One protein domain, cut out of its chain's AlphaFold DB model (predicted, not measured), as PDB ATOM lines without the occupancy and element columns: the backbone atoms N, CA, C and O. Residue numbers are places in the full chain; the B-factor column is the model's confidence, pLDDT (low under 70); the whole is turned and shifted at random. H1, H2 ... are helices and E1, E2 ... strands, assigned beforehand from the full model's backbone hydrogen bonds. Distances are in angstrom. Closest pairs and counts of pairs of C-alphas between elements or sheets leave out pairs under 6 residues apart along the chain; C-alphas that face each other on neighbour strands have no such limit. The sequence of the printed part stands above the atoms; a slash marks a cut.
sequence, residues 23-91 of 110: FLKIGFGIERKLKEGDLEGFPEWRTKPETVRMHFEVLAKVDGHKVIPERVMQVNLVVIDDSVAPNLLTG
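AT A GLANCE: This is residues 23 to 91 of the 110 residues of an uncharacterized protein of Corchorus capsularis (UniProt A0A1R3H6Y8). The domain is a long, strongly twisted ribbon of three antiparallel strands, with the turn of the E2 and E3 hairpin at one end and two separate extensions at the other. One extension is a loop between E1 and E2 that holds the small helix H1; the other follows E3, with residues 78 to 87 sticking out, and ends in the small helix H2. The printed part has 69 residues, with two named helices and three named strands in the order E1, H1, E2, E3, H2; the sheet order is E1, E2, E3, and the class is mixed, helices and strands. The whole is extended, with a radius of gyration of the C-alphas of 18.4 A, and it is a rod with spans of 61 by 25 by 13 A.

IN THESE COORDINATES: E1, residues 23 to 33, begins at C-alpha 23 (-21.955, 24.003, 103.097) and is 32.8 A long from first to last C-alpha. H1, residues 36 to 39, follows after a tight link. E2, residues 51 to 63, is the longest strand at 37.5 A and ends at C-alpha 63 (-23.772, 22.690, 111.893). E3, residues 66 to 75, is 25.3 A long. H2, residues 86 to 90, ends at C-alpha 90 (-29.958, 59.010, 68.839).

HOW THE PARTS SIT: E2 is the inner strand of the sheet, and E1 and E3 are its edge strands. E1 and E2 are antiparallel at 159 degrees between their directions; C-alphas 29 and 55, which face each other, are 4.3 A apart, and N 24 and O 60 are within hydrogen-bond range at 2.8 A. E2 and E3 form a hairpin, antiparallel at 149 degrees; C-alphas 60 and 69, which face each other, are 4.0 A apart, and N 57 and O 73 are within hydrogen-bond range at 2.8 A. E3 bends by 52 degrees at residue 70. H1 is not on the sheet, and neither is H2. H1 and H2 are apart. In H2 the O i to N i+4 pair is within hydrogen-bond range; H1, with 4 residues, is too short for such a pair.

THE WHOLE: The C-alphas of Gly 64 and Gly 91, the two farthest apart, are 62.0 A from each other. The printed part, residues 23 to 91, has no cut. The link from H1 to E2, 11 residues, is long, and that from E3 to H2, 10 residues, is short. Mean pLDDT of the printed part is 73.8; it is under 70 at residues 36 to 41, 45 to 46, 49 to 50 and 77 to 91.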
ATOM      1  N   PHE A  23     -21.005  23.046 103.664       76.94
ATOM      2  CA  PHE A  23     -21.955  24.003 103.097       76.94
ATOM      3  C   PHE A  23     -22.882  23.319 102.094       76.94
ATOM      4  O   PHE A  23     -22.462  22.451 101.328       76.94
ATOM      5  N   LEU A  24     -24.144  23.737 102.088       80.88
ATOM      6  CA  LEU A  24     -25.184  23.317 101.163       80.88
ATOM      7  C   LEU A  24     -25.532  24.489 100.240       80.88
ATOM      8  O   LEU A  24     -25.837  25.585 100.711       80.88
ATOM      9  N   LYS A  25     -25.501  24.248  98.928       83.56
ATOM     10  CA  LYS A  25     -25.894  25.211  97.893       83.56
ATOM     11  C   LYS A  25     -27.253  24.807  97.324       83.56
ATOM     12  O   LYS A  25     -27.375  23.747  96.717       83.56
ATOM     13  N   ILE A  26     -28.262  25.646  97.532       82.69
ATOM     14  CA  ILE A  26     -29.643  25.422  97.091       82.69
ATOM     15  C   ILE A  26     -29.995  26.486  96.057       82.69
ATOM     16  O   ILE A  26     -29.901  27.677  96.340       82.69
ATOM     17  N   GLY A  27     -30.408  26.070  94.863       80.12
ATOM     18  CA  GLY A  27     -30.967  26.968  93.854       80.12
ATOM     19  C   GLY A  27     -32.490  26.884  93.840       80.12
ATOM     20  O   GLY A  27     -33.030  25.779  93.821       80.12
ATOM     21  N   PHE A  28     -33.188  28.020  93.816       83.12
ATOM     22  CA  PHE A  28     -34.626  28.048  93.539       83.12
ATOM     23  C   PHE A  28     -35.007  29.203  92.611       83.12
ATOM     24  O   PHE A  28     -34.412  30.280  92.645       83.12
ATOM     25  N   GLY A  29     -35.999  28.956  91.756       81.19
ATOM     26  CA  GLY A  29     -36.553  29.930  90.820       81.19
ATOM     27  C   GLY A  29     -37.952  30.364  91.245       81.19
ATOM     28  O   GLY A  29     -38.754  29.535  91.667       81.19
ATOM     29  N   ILE A  30     -38.243  31.657  91.128       81.44
ATOM     30  CA  ILE A  30     -39.577  32.227  91.315       81.44
ATOM     31  C   ILE A  30     -40.047  32.759  89.966       81.44
ATOM     32  O   ILE A  30     -39.363  33.565  89.332       81.44
ATOM     33  N   GLU A  31     -41.232  32.332  89.544       80.06
ATOM     34  CA  GLU A  31     -41.913  32.887  88.380       80.06
ATOM     35  C   GLU A  31     -43.050  33.786  88.857       80.06
ATOM     36  O   GLU A  31     -43.923  33.352  89.611       80.06
ATOM     37  N   ARG A  32     -43.041  35.051  88.433       80.44
ATOM     38  CA  ARG A  32     -44.139  35.986  88.705       80.44
ATOM     39  C   ARG A  32     -44.746  36.473  87.399       80.44
ATOM     40  O   ARG A  32     -44.012  36.839  86.481       80.44
ATOM     41  N   LYS A  33     -46.077  36.506  87.330       79.19
ATOM     42  CA  LYS A  33     -46.793  37.205  86.258       79.19
ATOM     43  C   LYS A  33     -46.640  38.711  86.454       79.19
ATOM     44  O   LYS A  33     -46.778  39.186  87.583       79.19
ATOM     45  N   LEU A  34     -46.329  39.433  85.383       74.44
ATOM     46  CA  LEU A  34     -46.213  40.889  85.413       74.44
ATOM     47  C   LEU A  34     -47.591  41.541  85.287       74.44
ATOM     48  O   LEU A  34     -48.459  41.041  84.569       74.44
ATOM     49  N   LYS A  35     -47.794  42.651  85.999       77.38
ATOM     50  CA  LYS A  35     -48.969  43.520  85.828       77.38
ATOM     51  C   LYS A  35     -48.597  44.705  84.933       77.38
ATOM     52  O   LYS A  35     -47.420  45.008  84.782       77.38
ATOM     53  N   GLU A  36     -49.587  45.403  84.370       65.81
ATOM     54  CA  GLU A  36     -49.354  46.515  83.423       65.81
ATOM     55  C   GLU A  36     -48.424  47.607  83.997       65.81
ATOM     56  O   GLU A  36     -47.599  48.148  83.272       65.81
ATOM     57  N   GLY A  37     -48.474  47.864  85.312       68.12
ATOM     58  CA  GLY A  37     -47.583  48.821  85.987       68.12
ATOM     59  C   GLY A  37     -46.124  48.364  86.135       68.12
ATOM     60  O   GLY A  37     -45.242  49.193  86.317       68.12
ATOM     61  N   ASP A  38     -45.831  47.064  86.009       63.88
ATOM     62  CA  ASP A  38     -44.450  46.555  86.005       63.88
ATOM     63  C   ASP A  38     -43.775  46.709  84.623       63.88
ATOM     64  O   ASP A  38     -42.595  46.388  84.464       63.88
ATOM     65  N   LEU A  39     -44.526  47.168  83.611       68.50
ATOM     66  CA  LEU A  39     -44.090  47.297  82.218       68.50
ATOM     67  C   LEU A  39     -43.673  48.732  81.847       68.50
ATOM     68  O   LEU A  39     -43.209  48.940  80.729       68.50
ATOM     69  N   GLU A  40     -43.768  49.702  82.769       68.69
ATOM     70  CA  GLU A  40     -43.475  51.133  82.528       68.69
ATOM     71  C   GLU A  40     -42.013  51.441  82.133       68.69
ATOM     72  O   GLU A  40     -41.704  52.556  81.725       68.69
ATOM     73  N   GLY A  41     -41.107  50.461  82.203       69.50
ATOM     74  CA  GLY A  41     -39.717  50.577  81.739       69.50
ATOM     75  C   GLY A  41     -39.386  49.768  80.482       69.50
ATOM     76  O   GLY A  41     -38.226  49.752  80.066       69.50
ATOM     77  N   PHE A  42     -40.353  49.055  79.895       71.00
ATOM     78  CA  PHE A  42     -40.106  48.240  78.707       71.00
ATOM     79  C   PHE A  42     -40.240  49.082  77.434       71.00
ATOM     80  O   PHE A  42     -41.264  49.739  77.245       71.00
ATOM     81  N   PRO A  43     -39.245  49.049  76.532       71.50
ATOM     82  CA  PRO A  43     -39.340  49.766  75.271       71.50
ATOM     83  C   PRO A  43     -40.491  49.230  74.411       71.50
ATOM     84  O   PRO A  43     -40.678  48.019  74.292       71.50
ATOM     85  N   GLU A  44     -41.224  50.134  73.757       70.44
ATOM     86  CA  GLU A  44     -42.422  49.811  72.962       70.44
ATOM     87  C   GLU A  44     -42.152  48.860  71.786       70.44
ATOM     88  O   GLU A  44     -43.038  48.124  71.359       70.44
ATOM     89  N   TRP A  45     -40.919  48.847  71.267       67.44
ATOM     90  CA  TRP A  45     -40.504  47.987  70.157       67.44
ATOM     91  C   TRP A  45     -40.214  46.537  70.575       67.44
ATOM     92  O   TRP A  45     -39.995  45.686  69.710       67.44
ATOM     93  N   ARG A  46     -40.211  46.229  71.881       67.25
ATOM     94  CA  ARG A  46     -40.051  44.861  72.390       67.25
ATOM     95  C   ARG A  46     -41.397  44.198  72.675       67.25
ATOM     96  O   ARG A  46     -42.354  44.820  73.125       67.25
ATOM     97  N   THR A  47     -41.431  42.875  72.530       72.44
ATOM     98  CA  THR A  47     -42.528  42.058  73.060       72.44
ATOM     99  C   THR A  47     -42.541  42.137  74.587       72.44
ATOM    100  O   THR A  47     -41.574  41.739  75.238       72.44
ATOM    101  N   LYS A  48     -43.645  42.635  75.158       74.69
ATOM    102  CA  LYS A  48     -43.854  42.685  76.611       74.69
ATOM    103  C   LYS A  48     -43.892  41.255  77.180       74.69
ATOM    104  O   LYS A  48     -44.723  40.461  76.734       74.69
ATOM    105  N   PRO A  49     -43.019  40.895  78.136       67.81
ATOM    106  CA  PRO A  49     -43.052  39.568  78.740       67.81
ATOM    107  C   PRO A  49     -44.274  39.408  79.656       67.81
ATOM    108  O   PRO A  49     -44.584  40.295  80.444       67.81
ATOM    109  N   GLU A  50     -44.944  38.253  79.603       68.56
ATOM    110  CA  GLU A  50     -46.053  37.934  80.524       68.56
ATOM    111  C   GLU A  50     -45.534  37.558  81.926       68.56
ATOM    112  O   GLU A  50     -46.179  37.810  82.945       68.56
ATOM    113  N   THR A  51     -44.341  36.962  81.991       72.69
ATOM    114  CA  THR A  51     -43.751  36.428  83.222       72.69
ATOM    115  C   THR A  51     -42.291  36.820  83.366       72.69
ATOM    116  O   THR A  51     -41.526  36.732  82.407       72.69
ATOM    117  N   VAL A  52     -41.877  37.150  84.587       75.50
ATOM    118  CA  VAL A  52     -40.464  37.311  84.948       75.50
ATOM    119  C   VAL A  52     -40.028  36.143  85.816       75.50
ATOM    120  O   VAL A  52     -40.678  35.812  86.809       75.50
ATOM    121  N   ARG A  53     -38.904  35.535  85.429       76.12
ATOM    122  CA  ARG A  53     -38.240  34.451  86.153       76.12
ATOM    123  C   ARG A  53     -37.059  35.017  86.933       76.12
ATOM    124  O   ARG A  53     -36.126  35.548  86.336       76.12
ATOM    125  N   MET A  54     -37.081  34.890  88.251       81.19
ATOM    126  CA  MET A  54     -35.979  35.274  89.136       81.19
ATOM    127  C   MET A  54     -35.359  34.014  89.717       81.19
ATOM    128  O   MET A  54     -36.082  33.142  90.184       81.19
ATOM    129  N   HIS A  55     -34.034  33.911  89.699       80.81
ATOM    130  CA  HIS A  55     -33.329  32.771  90.277       80.81
ATOM    131  C   HIS A  55     -32.536  33.226  91.491       80.81
ATOM    132  O   HIS A  55     -31.931  34.296  91.478       80.81
ATOM    133  N   PHE A  56     -32.545  32.410  92.534       83.38
ATOM    134  CA  PHE A  56     -31.823  32.661  93.768       83.38
ATOM    135  C   PHE A  56     -30.948  31.465  94.093       83.38
ATOM    136  O   PHE A  56     -31.348  30.311  93.945       83.38
ATOM    137  N   GLU A  57     -29.749  31.768  94.560       84.62
ATOM    138  CA  GLU A  57     -28.817  30.809  95.114       84.62
ATOM    139  C   GLU A  57     -28.676  31.080  96.609       84.62
ATOM    140  O   GLU A  57     -28.370  32.198  97.029       84.62
ATOM    141  N   VAL A  58     -28.910  30.049  97.414       87.56
ATOM    142  CA  VAL A  58     -28.755  30.083  98.865       87.56
ATOM    143  C   VAL A  58     -27.594  29.197  99.262       87.56
ATOM    144  O   VAL A  58     -27.593  27.998  98.985       87.56
ATOM    145  N   LEU A  59     -26.625  29.793  99.945       85.31
ATOM    146  CA  LEU A  59     -25.555  29.089 100.628       85.31
ATOM    147  C   LEU A  59     -25.931  28.962 102.102       85.31
ATOM    148  O   LEU A  59     -26.147  29.964 102.790       85.31
ATOM    149  N   ALA A  60     -26.019  27.730 102.582       84.88
ATOM    150  CA  ALA A  60     -26.317  27.425 103.968       84.88
ATOM    151  C   ALA A  60     -25.186  26.611 104.591       84.88
ATOM    152  O   ALA A  60     -24.699  25.648 104.003       84.88
ATOM    153  N   LYS A  61     -24.786  26.978 105.801       84.62
ATOM    154  CA  LYS A  61     -23.848  26.210 106.610       84.62
ATOM    155  C   LYS A  61     -24.591  25.097 107.341       84.62
ATOM    156  O   LYS A  61     -25.666  25.323 107.901       84.62
ATOM    157  N   VAL A  62     -24.001  23.908 107.361       80.75
ATOM    158  CA  VAL A  62     -24.503  22.768 108.130       80.75
ATOM    159  C   VAL A  62     -23.689  22.664 109.417       80.75
ATOM    160  O   VAL A  62     -22.475  22.466 109.372       80.75
ATOM    161  N   ASP A  63     -24.358  22.820 110.557       81.69
ATOM    162  CA  ASP A  63     -23.772  22.690 111.893       81.69
ATOM    163  C   ASP A  63     -24.500  21.578 112.662       81.69
ATOM    164  O   ASP A  63     -25.600  21.766 113.194       81.69
ATOM    165  N   GLY A  64     -23.928  20.371 112.628       80.94
ATOM    166  CA  GLY A  64     -24.550  19.166 113.179       80.94
ATOM    167  C   GLY A  64     -25.915  18.878 112.544       80.94
ATOM    168  O   GLY A  64     -25.996  18.485 111.384       80.94
ATOM    169  N   HIS A  65     -26.991  19.083 113.311       81.38
ATOM    170  CA  HIS A  65     -28.379  18.877 112.873       81.38
ATOM    171  C   HIS A  65     -29.099  20.168 112.451       81.38
ATOM    172  O   HIS A  65     -30.289  20.131 112.135       81.38
ATOM    173  N   LYS A  66     -28.411  21.315 112.460       82.81
ATOM    174  CA  LYS A  66     -28.996  22.616 112.129       82.81
ATOM    175  C   LYS A  66     -28.447  23.133 110.803       82.81
ATOM    176  O   LYS A  66     -27.240  23.173 110.586       82.81
ATOM    177  N   VAL A  67     -29.350  23.575 109.933       82.50
ATOM    178  CA  VAL A  67     -29.010  24.279 108.692       82.50
ATOM    179  C   VAL A  67     -29.184  25.774 108.940       82.50
ATOM    180  O   VAL A  67     -30.275  26.219 109.300       82.50
ATOM    181  N   ILE A  68     -28.106  26.540 108.790       84.75
ATOM    182  CA  ILE A  68     -28.095  27.990 108.993       84.75
ATOM    183  C   ILE A  68     -27.863  28.655 107.631       84.75
ATOM    184  O   ILE A  68     -26.787  28.477 107.059       84.75
ATOM    185  N   PRO A  69     -28.836  29.403 107.082       82.00
ATOM    186  CA  PRO A  69     -28.626  30.144 105.844       82.00
ATOM    187  C   PRO A  69     -27.618  31.272 106.090       82.00
ATOM    188  O   PRO A  69     -27.809  32.091 106.985       82.00
ATOM    189  N   GLU A  70     -26.543  31.305 105.306       85.50
ATOM    190  CA  GLU A  70     -25.489  32.318 105.420       85.50
ATOM    191  C   GLU A  70     -25.661  33.410 104.367       85.50
ATOM    192  O   GLU A  70     -25.563  34.598 104.671       85.50
ATOM    193  N   ARG A  71     -25.944  33.018 103.120       82.31
ATOM    194  CA  ARG A  71     -26.026  33.953 101.999       82.31
ATOM    195  C   ARG A  71     -27.170  33.592 101.068       82.31
ATOM    196  O   ARG A  71     -27.276  32.450 100.641       82.31
ATOM    197  N   VAL A  72     -27.977  34.586 100.711       83.75
ATOM    198  CA  VAL A  72     -28.990  34.504  99.652       83.75
ATOM    199  C   VAL A  72     -28.585  35.482  98.562       83.75
ATOM    200  O   VAL A  72     -28.374  36.662  98.840       83.75
ATOM    201  N   MET A  73     -28.436  35.003  97.333       84.44
ATOM    202  CA  MET A  73     -27.959  35.807  96.215       84.44
ATOM    203  C   MET A  73     -28.897  35.645  95.026       84.44
ATOM    204  O   MET A  73     -29.171  34.527  94.600       84.44
ATOM    205  N   GLN A  74     -29.395  36.757  94.487       81.44
ATOM    206  CA  GLN A  74     -30.148  36.728  93.238       81.44
ATOM    207  C   GLN A  74     -29.172  36.493  92.082       81.44
ATOM    208  O   GLN A  74     -28.226  37.256  91.892       81.44
ATOM    209  N   VAL A  75     -29.403  35.431  91.318       79.31
ATOM    210  CA  VAL A  75     -28.616  35.072  90.141       79.31
ATOM    211  C   VAL A  75     -29.312  35.631  88.910       79.31
ATOM    212  O   VAL A  75     -30.463  35.297  88.618       79.31
ATOM    213  N   ASN A  76     -28.602  36.484  88.176       71.56
ATOM    214  CA  ASN A  76     -29.076  36.992  86.900       71.56
ATOM    215  C   ASN A  76     -28.638  36.028  85.790       71.56
ATOM    216  O   ASN A  76     -27.469  36.016  85.412       71.56
ATOM    217  N   LEU A  77     -29.546  35.162  85.331       61.59
ATOM    218  CA  LEU A  77     -29.190  34.081  84.406       61.59
ATOM    219  C   LEU A  77     -28.956  34.551  82.968       61.59
ATOM    220  O   LEU A  77     -28.241  33.865  82.248       61.59
ATOM    221  N   VAL A  78     -29.500  35.702  82.558       59.50
ATOM    222  CA  VAL A  78     -29.215  36.319  81.254       59.50
ATOM    223  C   VAL A  78     -29.442  37.830  81.354       59.50
ATOM    224  O   VAL A  78     -30.577  38.277  81.517       59.50
ATOM    225  N   VAL A  79     -28.376  38.623  81.217       56.03
ATOM    226  CA  VAL A  79     -28.500  40.041  80.846       56.03
ATOM    227  C   VAL A  79     -28.716  40.051  79.340       56.03
ATOM    228  O   VAL A  79     -27.804  39.714  78.589       56.03
ATOM    229  N   ILE A  80     -29.937  40.340  78.895       58.28
ATOM    230  CA  ILE A  80     -30.200  40.507  77.466       58.28
ATOM    231  C   ILE A  80     -29.650  41.884  77.099       58.28
ATOM    232  O   ILE A  80     -30.270  42.895  77.418       58.28
ATOM    233  N   ASP A  81     -28.457  41.910  76.510       55.38
ATOM    234  CA  ASP A  81     -27.882  43.130  75.955       55.38
ATOM    235  C   ASP A  81     -28.478  43.349  74.563       55.38
ATOM    236  O   ASP A  81     -28.288  42.538  73.650       55.38
ATOM    237  N   ASP A  82     -29.289  44.394  74.422       56.22
ATOM    238  CA  ASP A  82     -29.959  44.694  73.164       56.22
ATOM    239  C   ASP A  82     -29.037  45.496  72.253       56.22
ATOM    240  O   ASP A  82     -28.715  46.654  72.521       56.22
ATOM    241  N   SER A  83     -28.679  44.910  71.110       59.69
ATOM    242  CA  SER A  83     -28.098  45.666  70.004       59.69
ATOM    243  C   SER A  83     -29.197  46.507  69.356       59.69
ATOM    244  O   SER A  83     -29.936  46.056  68.482       59.69
ATOM    245  N   VAL A  84     -29.349  47.735  69.840       63.16
ATOM    246  CA  VAL A  84     -30.267  48.717  69.270       63.16
ATOM    247  C   VAL A  84     -29.585  49.479  68.144       63.16
ATOM    248  O   VAL A  84     -28.417  49.863  68.228       63.16
ATOM    249  N   ALA A  85     -30.330  49.717  67.069       58.62
ATOM    250  CA  ALA A  85     -29.839  50.538  65.982       58.62
ATOM    251  C   ALA A  85     -29.611  51.983  66.491       58.62
ATOM    252  O   ALA A  85     -30.480  52.530  67.182       58.62
ATOM    253  N   PRO A  86     -28.469  52.626  66.172       60.12
ATOM    254  CA  PRO A  86     -28.128  53.951  66.696       60.12
ATOM    255  C   PRO A  86     -29.188  55.022  66.431       60.12
ATOM    256  O   PRO A  86     -29.324  55.945  67.221       60.12
ATOM    257  N   ASN A  87     -29.969  54.890  65.358       61.50
ATOM    258  CA  ASN A  87     -31.069  55.795  65.015       61.50
ATOM    259  C   ASN A  87     -32.232  55.773  66.029       61.50
ATOM    260  O   ASN A  87     -32.899  56.790  66.181       61.50
ATOM    261  N   LEU A  88     -32.460  54.662  66.741       61.22
ATOM    262  CA  LEU A  88     -33.454  54.590  67.822       61.22
ATOM    263  C   LEU A  88     -32.946  55.253  69.112       61.22
ATOM    264  O   LEU A  88     -33.730  55.864  69.828       61.22
ATOM    265  N   LEU A  89     -31.641  55.157  69.394       60.00
ATOM    266  CA  LEU A  89     -31.006  55.783  70.566       60.00
ATOM    267  C   LEU A  89     -30.781  57.283  70.392       60.00
ATOM    268  O   LEU A  89     -30.889  58.062  71.333       60.00
ATOM    269  N   THR A  90     -30.405  57.663  69.180       62.06
ATOM    270  CA  THR A  90     -29.958  59.010  68.839       62.06
ATOM    271  C   THR A  90     -31.139  59.862  68.376       62.06
ATOM    272  O   THR A  90     -31.063  61.083  68.403       62.06
ATOM    273  N   GLY A  91     -32.258  59.245  67.985       60.62
ATOM    274  CA  GLY A  91     -33.353  59.938  67.322       60.62
ATOM    275  C   GLY A  91     -32.913  60.511  65.976       60.62
ATOM    276  O   GLY A  91     -31.861  60.172  65.431       60.62
TER     277      GLY A  91